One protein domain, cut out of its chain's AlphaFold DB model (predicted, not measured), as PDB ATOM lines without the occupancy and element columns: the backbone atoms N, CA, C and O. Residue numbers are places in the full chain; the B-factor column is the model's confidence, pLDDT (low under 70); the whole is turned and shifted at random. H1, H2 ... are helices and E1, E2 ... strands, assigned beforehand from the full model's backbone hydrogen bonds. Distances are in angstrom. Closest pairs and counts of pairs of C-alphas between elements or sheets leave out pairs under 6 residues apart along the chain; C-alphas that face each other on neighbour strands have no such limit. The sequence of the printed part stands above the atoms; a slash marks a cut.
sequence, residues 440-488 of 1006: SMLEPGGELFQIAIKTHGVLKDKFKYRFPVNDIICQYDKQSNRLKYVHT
ATOM      1  N   SER A 440     -11.266  -8.871  -0.012       81.44
ATOM      2  CA  SER A 440     -12.061  -9.572  -1.027       81.44
ATOM      3  C   SER A 440     -13.569  -9.326  -0.917       81.44
ATOM      4  O   SER A 440     -14.284  -9.446  -1.907       81.44
ATOM      5  N   MET A 441     -14.084  -8.943   0.258       83.81
ATOM      6  CA  MET A 441     -15.503  -8.613   0.436       83.81
ATOM      7  C   MET A 441     -15.875  -7.259  -0.183       83.81
ATOM      8  O   MET A 441     -17.052  -7.018  -0.457       83.81
ATOM      9  N   LEU A 442     -14.891  -6.376  -0.376       85.56
ATOM     10  CA  LEU A 442     -15.055  -5.005  -0.862       85.56
ATOM     11  C   LEU A 442     -14.852  -4.869  -2.384       85.56
ATOM     12  O   LEU A 442     -15.220  -3.843  -2.963       85.56
ATOM     13  N   GLU A 443     -14.273  -5.886  -3.020       87.44
ATOM     14  CA  GLU A 443     -14.015  -5.959  -4.462       87.44
ATOM     15  C   GLU A 443     -15.270  -6.342  -5.274       87.44
ATOM     16  O   GLU A 443     -16.231  -6.879  -4.714       87.44
ATOM     17  N   PRO A 444     -15.291  -6.117  -6.606       84.38
ATOM     18  CA  PRO A 444     -16.352  -6.613  -7.481       84.38
ATOM     19  C   PRO A 444     -16.602  -8.113  -7.311       84.38
ATOM     20  O   PRO A 444     -15.723  -8.928  -7.556       84.38
ATOM     21  N   GLY A 445     -17.823  -8.486  -6.920       82.75
ATOM     22  CA  GLY A 445     -18.162  -9.887  -6.623       82.75
ATOM     23  C   GLY A 445     -18.060 -10.260  -5.143       82.75
ATOM     24  O   GLY A 445     -18.677 -11.242  -4.738       82.75
ATOM     25  N   GLY A 446     -17.383  -9.447  -4.332       86.44
ATOM     26  CA  GLY A 446     -17.311  -9.589  -2.882       86.44
ATOM     27  C   GLY A 446     -18.660  -9.394  -2.189       86.44
ATOM     28  O   GLY A 446     -19.554  -8.718  -2.703       86.44
ATOM     29  N   GLU A 447     -18.818  -9.983  -1.003       86.88
ATOM     30  CA  GLU A 447     -20.098 -10.002  -0.283       86.88
ATOM     31  C   GLU A 447     -20.654  -8.598  -0.002       86.88
ATOM     32  O   GLU A 447     -21.815  -8.330  -0.314       86.88
ATOM     33  N   LEU A 448     -19.839  -7.672   0.519       87.12
ATOM     34  CA  LEU A 448     -20.282  -6.302   0.820       87.12
ATOM     35  C   LEU A 448     -20.548  -5.504  -0.459       87.12
ATOM     36  O   LEU A 448     -21.516  -4.745  -0.525       87.12
ATOM     37  N   PHE A 449     -19.744  -5.715  -1.502       88.62
ATOM     38  CA  PHE A 449     -19.967  -5.104  -2.812       88.62
ATOM     39  C   PHE A 449     -21.301  -5.549  -3.427       88.62
ATOM     40  O   PHE A 449     -22.081  -4.727  -3.912       88.62
ATOM     41  N   GLN A 450     -21.612  -6.843  -3.339       89.50
ATOM     42  CA  GLN A 450     -22.875  -7.411  -3.805       89.50
ATOM     43  C   GLN A 450     -24.066  -6.933  -2.977       89.50
ATOM     44  O   GLN A 450     -25.115  -6.632  -3.544       89.50
ATOM     45  N   ILE A 451     -23.920  -6.824  -1.653       88.50
ATOM     46  CA  ILE A 451     -24.960  -6.252  -0.788       88.50
ATOM     47  C   ILE A 451     -25.235  -4.798  -1.193       88.50
ATOM     48  O   ILE A 451     -26.394  -4.442  -1.391       88.50
ATOM     49  N   ALA A 452     -24.199  -3.981  -1.414       88.06
ATOM     50  CA  ALA A 452     -24.374  -2.592  -1.835       88.06
ATOM     51  C   ALA A 452     -25.131  -2.478  -3.167       88.06
ATOM     52  O   ALA A 452     -26.054  -1.670  -3.276       88.06
ATOM     53  N   ILE A 453     -24.791  -3.312  -4.156       90.38
ATOM     54  CA  ILE A 453     -25.484  -3.336  -5.452       90.38
ATOM     55  C   ILE A 453     -26.928  -3.819  -5.306       90.38
ATOM     56  O   ILE A 453     -27.836  -3.223  -5.880       90.38
ATOM     57  N   LYS A 454     -27.178  -4.875  -4.524       88.62
ATOM     58  CA  LYS A 454     -28.538  -5.392  -4.303       88.62
ATOM     59  C   LYS A 454     -29.435  -4.373  -3.607       88.62
ATOM     60  O   LYS A 454     -30.611  -4.279  -3.941       88.62
ATOM     61  N   THR A 455     -28.894  -3.615  -2.655       87.00
ATOM     62  CA  THR A 455     -29.659  -2.632  -1.879       87.00
ATOM     63  C   THR A 455     -29.833  -1.301  -2.614       87.00
ATOM     64  O   THR A 455     -30.901  -0.701  -2.524       87.00
ATOM     65  N   HIS A 456     -28.817  -0.826  -3.343       85.56
ATOM     66  CA  HIS A 456     -28.800   0.528  -3.918       85.56
ATOM     67  C   HIS A 456     -28.787   0.574  -5.455       85.56
ATOM     68  O   HIS A 456     -28.870   1.661  -6.029       85.56
ATOM     69  N   GLY A 457     -28.696  -0.571  -6.134       87.06
ATOM     70  CA  GLY A 457     -28.558  -0.652  -7.585       87.06
ATOM     71  C   GLY A 457     -27.163  -0.230  -8.052       87.06
ATOM     72  O   GLY A 457     -26.149  -0.742  -7.580       87.06
ATOM     73  N   VAL A 458     -27.097   0.701  -9.006       87.81
ATOM     74  CA  VAL A 458     -25.818   1.214  -9.523       87.81
ATOM     75  C   VAL A 458     -25.143   2.085  -8.464       87.81
ATOM     76  O   VAL A 458     -25.709   3.086  -8.014       87.81
ATOM     77  N   LEU A 459     -23.915   1.722  -8.088       90.00
ATOM     78  CA  LEU A 459     -23.152   2.464  -7.092       90.00
ATOM     79  C   LEU A 459     -22.732   3.841  -7.631       90.00
ATOM     80  O   LEU A 459     -22.264   3.981  -8.762       90.00
ATOM     81  N   LYS A 460     -22.919   4.873  -6.808       89.44
ATOM     82  CA  LYS A 460     -22.575   6.265  -7.099       89.44
ATOM     83  C   LYS A 460     -21.172   6.546  -6.585       89.44
ATOM     84  O   LYS A 460     -20.854   6.227  -5.440       89.44
ATOM     85  N   ASP A 461     -20.347   7.152  -7.434       89.81
ATOM     86  CA  ASP A 461     -18.975   7.505  -7.072       89.81
ATOM     87  C   ASP A 461     -18.953   8.414  -5.838       89.81
ATOM     88  O   ASP A 461     -19.773   9.327  -5.712       89.81
ATOM     89  N   LYS A 462     -18.028   8.137  -4.919       85.75
ATOM     90  CA  LYS A 462     -17.844   8.831  -3.636       85.75
ATOM     91  C   LYS A 462     -19.038   8.787  -2.678       85.75
ATOM     92  O   LYS A 462     -18.994   9.419  -1.623       85.75
ATOM     93  N   PHE A 463     -20.082   8.019  -2.984       87.19
ATOM     94  CA  PHE A 463     -21.205   7.841  -2.075       87.19
ATOM     95  C   PHE A 463     -20.848   6.850  -0.962       87.19
ATOM     96  O   PHE A 463     -20.217   5.823  -1.221       87.19
ATOM     97  N   LYS A 464     -21.254   7.167   0.274       89.06
ATOM     98  CA  LYS A 464     -21.010   6.342   1.463       89.06
ATOM     99  C   LYS A 464     -22.180   5.382   1.697       89.06
ATOM    100  O   LYS A 464     -23.314   5.806   1.899       89.06
ATOM    101  N   TYR A 465     -21.876   4.097   1.698       88.06
ATOM    102  CA  TYR A 465     -22.766   2.972   1.943       88.06
ATOM    103  C   TYR A 465     -22.524   2.432   3.348       88.06
ATOM    104  O   TYR A 465     -21.384   2.149   3.711       88.06
ATOM    105  N   ARG A 466     -23.586   2.302   4.145       86.31
ATOM    106  CA  ARG A 466     -23.513   1.799   5.521       86.31
ATOM    107  C   ARG A 466     -24.040   0.372   5.575       86.31
ATOM    108  O   ARG A 466     -25.157   0.112   5.134       86.31
ATOM    109  N   PHE A 467     -23.251  -0.530   6.143       84.38
ATOM    110  CA  PHE A 467     -23.597  -1.931   6.332       84.38
ATOM    111  C   PHE A 467     -23.964  -2.163   7.805       84.38
ATOM    112  O   PHE A 467     -23.117  -1.965   8.677       84.38
ATOM    113  N   PRO A 468     -25.211  -2.571   8.111       69.31
ATOM    114  CA  PRO A 468     -25.683  -2.721   9.492       69.31
ATOM    115  C   PRO A 468     -24.919  -3.776  10.303       69.31
ATOM    116  O   PRO A 468     -24.831  -3.679  11.523       69.31
ATOM    117  N   VAL A 469     -24.363  -4.784   9.630       60.97
ATOM    118  CA  VAL A 469     -23.515  -5.803  10.253       60.97
ATOM    119  C   VAL A 469     -22.128  -5.181  10.443       60.97
ATOM    120  O   VAL A 469     -21.421  -4.954   9.466       60.97
ATOM    121  N   ASN A 470     -21.763  -4.885  11.695       62.16
ATOM    122  CA  ASN A 470     -20.482  -4.302  12.139       62.16
ATOM    123  C   ASN A 470     -20.312  -2.776  11.968       62.16
ATOM    124  O   ASN A 470     -19.198  -2.281  12.108       62.16
ATOM    125  N   ASP A 471     -21.391  -2.040  11.686       70.81
ATOM    126  CA  ASP A 471     -21.394  -0.577  11.492       70.81
ATOM    127  C   ASP A 471     -20.351  -0.062  10.478       70.81
ATOM    128  O   ASP A 471     -19.773   1.019  10.604       70.81
ATOM    129  N   ILE A 472     -20.087  -0.870   9.448       82.00
ATOM    130  CA  ILE A 472     -19.067  -0.587   8.442       82.00
ATOM    131  C   ILE A 472     -19.612   0.468   7.483       82.00
ATOM    132  O   ILE A 472     -20.668   0.286   6.875       82.00
ATOM    133  N   ILE A 473     -18.871   1.557   7.297       86.19
ATOM    134  CA  ILE A 473     -19.165   2.559   6.273       86.19
ATOM    135  C   ILE A 473     -18.125   2.406   5.171       86.19
ATOM    136  O   ILE A 473     -16.931   2.509   5.431       86.19
ATOM    137  N   CYS A 474     -18.561   2.186   3.934       87.50
ATOM    138  CA  CYS A 474     -17.675   2.159   2.776       87.50
ATOM    139  C   CYS A 474     -18.092   3.194   1.739       87.50
ATOM    140  O   CYS A 474     -19.269   3.380   1.466       87.50
ATOM    141  N   GLN A 475     -17.128   3.833   1.101       89.50
ATOM    142  CA  GLN A 475     -17.325   4.734  -0.017       89.50
ATOM    143  C   GLN A 475     -16.991   4.023  -1.321       89.50
ATOM    144  O   GLN A 475     -15.921   3.434  -1.443       89.50
ATOM    145  N   TYR A 476     -17.876   4.086  -2.310       90.12
ATOM    146  CA  TYR A 476     -17.566   3.532  -3.626       90.12
ATOM    147  C   TYR A 476     -16.572   4.427  -4.372       90.12
ATOM    148  O   TYR A 476     -16.771   5.640  -4.465       90.12
ATOM    149  N   ASP A 477     -15.509   3.822  -4.895       86.62
ATOM    150  CA  ASP A 477     -14.546   4.458  -5.789       86.62
ATOM    151  C   ASP A 477     -14.738   3.906  -7.202       86.62
ATOM    152  O   ASP A 477     -14.440   2.740  -7.484       86.62
ATOM    153  N   LYS A 478     -15.225   4.759  -8.105       87.25
ATOM    154  CA  LYS A 478     -15.478   4.395  -9.499       87.25
ATOM    155  C   LYS A 478     -14.195   4.082 -10.267       87.25
ATOM    156  O   LYS A 478     -14.245   3.265 -11.182       87.25
ATOM    157  N   GLN A 479     -13.060   4.700  -9.924       84.38
ATOM    158  CA  GLN A 479     -11.801   4.484 -10.652       84.38
ATOM    159  C   GLN A 479     -11.265   3.072 -10.444       84.38
ATOM    160  O   GLN A 479     -10.830   2.429 -11.393       84.38
ATOM    161  N   SER A 480     -11.322   2.588  -9.204       77.94
ATOM    162  CA  SER A 480     -10.879   1.240  -8.854       77.94
ATOM    163  C   SER A 480     -12.017   0.214  -8.801       77.94
ATOM    164  O   SER A 480     -11.778  -0.948  -8.491       77.94
ATOM    165  N   ASN A 481     -13.242   0.641  -9.132       86.81
ATOM    166  CA  ASN A 481     -14.477  -0.141  -9.097       86.81
ATOM    167  C   ASN A 481     -14.624  -0.975  -7.812       86.81
ATOM    168  O   ASN A 481     -14.950  -2.152  -7.864       86.81
ATOM    169  N   ARG A 482     -14.374  -0.385  -6.644       87.62
ATOM    170  CA  ARG A 482     -14.419  -1.099  -5.355       87.62
ATOM    171  C   ARG A 482     -14.991  -0.225  -4.256       87.62
ATOM    172  O   ARG A 482     -15.021   1.003  -4.362       87.62
ATOM    173  N   LEU A 483     -15.444  -0.864  -3.185       86.88
ATOM    174  CA  LEU A 483     -15.798  -0.179  -1.949       86.88
ATOM    175  C   LEU A 483     -14.521   0.087  -1.137       86.88
ATOM    176  O   LEU A 483     -13.737  -0.818  -0.882       86.88
ATOM    177  N   LYS A 484     -14.302   1.327  -0.705       83.81
ATOM    178  CA  LYS A 484     -13.234   1.705   0.226       83.81
ATOM    179  C   LYS A 484     -13.821   1.909   1.609       83.81
ATOM    180  O   LYS A 484     -14.755   2.689   1.753       83.81
ATOM    181  N   TYR A 485     -13.286   1.247   2.626       79.75
ATOM    182  CA  TYR A 485     -13.703   1.498   4.004       79.75
ATOM    183  C   TYR A 485     -13.442   2.966   4.392       79.75
ATOM    184  O   TYR A 485     -12.381   3.513   4.094       79.75
ATOM    185  N   VAL A 486     -14.427   3.618   5.013       75.81
ATOM    186  CA  VAL A 486     -14.356   5.006   5.478       75.81
ATOM    187  C   VAL A 486     -14.347   5.009   6.993       75.81
ATOM    188  O   VAL A 486     -15.315   4.618   7.640       75.81
ATOM    189  N   HIS A 487     -13.253   5.521   7.537       64.75
ATOM    190  CA  HIS A 487     -13.063   5.692   8.966       64.75
ATOM    191  C   HIS A 487     -14.008   6.756   9.555       64.75
ATOM    192  O   HIS A 487     -14.301   7.771   8.914       64.75
ATOM    193  N   THR A 488     -14.430   6.568  10.806       57.50
ATOM    194  CA  THR A 488     -14.932   7.662  11.645       57.50
ATOM    195  C   THR A 488     -13.730   8.471  12.180       57.50
ATOM    196  O   THR A 488     -12.733   7.874  12.585       57.50
TER     197      THR A 488
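What this domain is: This is residues 440 to 488 of the 1006 residues of the protein "OTU domain-containing protein" of Clytia hemisphaerica (UniProt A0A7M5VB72). You are looking at a small antiparallel sheet of three strands with one helix, H1, packed across one face; no named helix covers the other face. The sheet is a meander, each strand the antiparallel neighbour of the one before, in the order E1 - E2 - E3, and with H1 it makes two layers. The printed part has 49 residues, with one named helix and three named strands in the order H1, E1, E2, E3; the class is mixed, helices and strands, and under half of the residues, 24, are in named elements. The whole is compact, with a radius of gyration of the C-alphas of 9.5 A, and rounded, with spans of 24 by 20 by 19 A.

Where its parts are: Start at C-alpha 440, at (-12.061, -9.572, -1.027), and go on to Glu 447, where H1 begins at (-20.098, -10.002, -0.283). H1 takes residues 447 to 456 and is 14.1 A long from first to last C-alpha. After a short link you reach E1, residues 464 to 467, 9.9 A long. A tight link leads to E2, residues 472 to 477, the longest strand at 15.8 A. After another tight link comes E3, residues 482 to 485, 9.7 A long; find its last C-alpha, 485, at (-13.703, 1.498, 4.004).

How they stand to each other: Begin with the sheet, where E2 is the inner strand and E1 and E3 are the edge strands. E1 and E2 form a hairpin, with 143 degrees between their directions; look for N 465 and O 474, 2.7 A apart and within hydrogen-bond range. E2 and E3 form a second hairpin, at 139 degrees, with N 475 and O 484 within hydrogen-bond range at 2.7 A. H1 is on the sheet, at a height over the sheet of 8.6 A. It lies over E2, and only just over E1, on which 3 of its C-alphas fall. It runs across the strands, at 78 degrees to E2 on the local plane. The closest C-alphas of H1 and E1 are those of Ala 452 and Tyr 465, 6.9 A apart; those of H1 and E3 are Phe 449 and Leu 483, at 6.5 A. H1 and E2 are near each other, with 6 pairs of C-alphas within 10 A. In H1 every O i to N i+4 pair is within hydrogen-bond range.

The domain as a whole: The two C-alphas farthest apart are those of Val 469 and Gln 479, at 26.1 A. The printed part has no cut, and no link between named elements is long. In the B-factor column the mean pLDDT of the printed part is 83.6; look for values under 70 at residues 468 to 470 and 487 to 488, where the model's confidence is low.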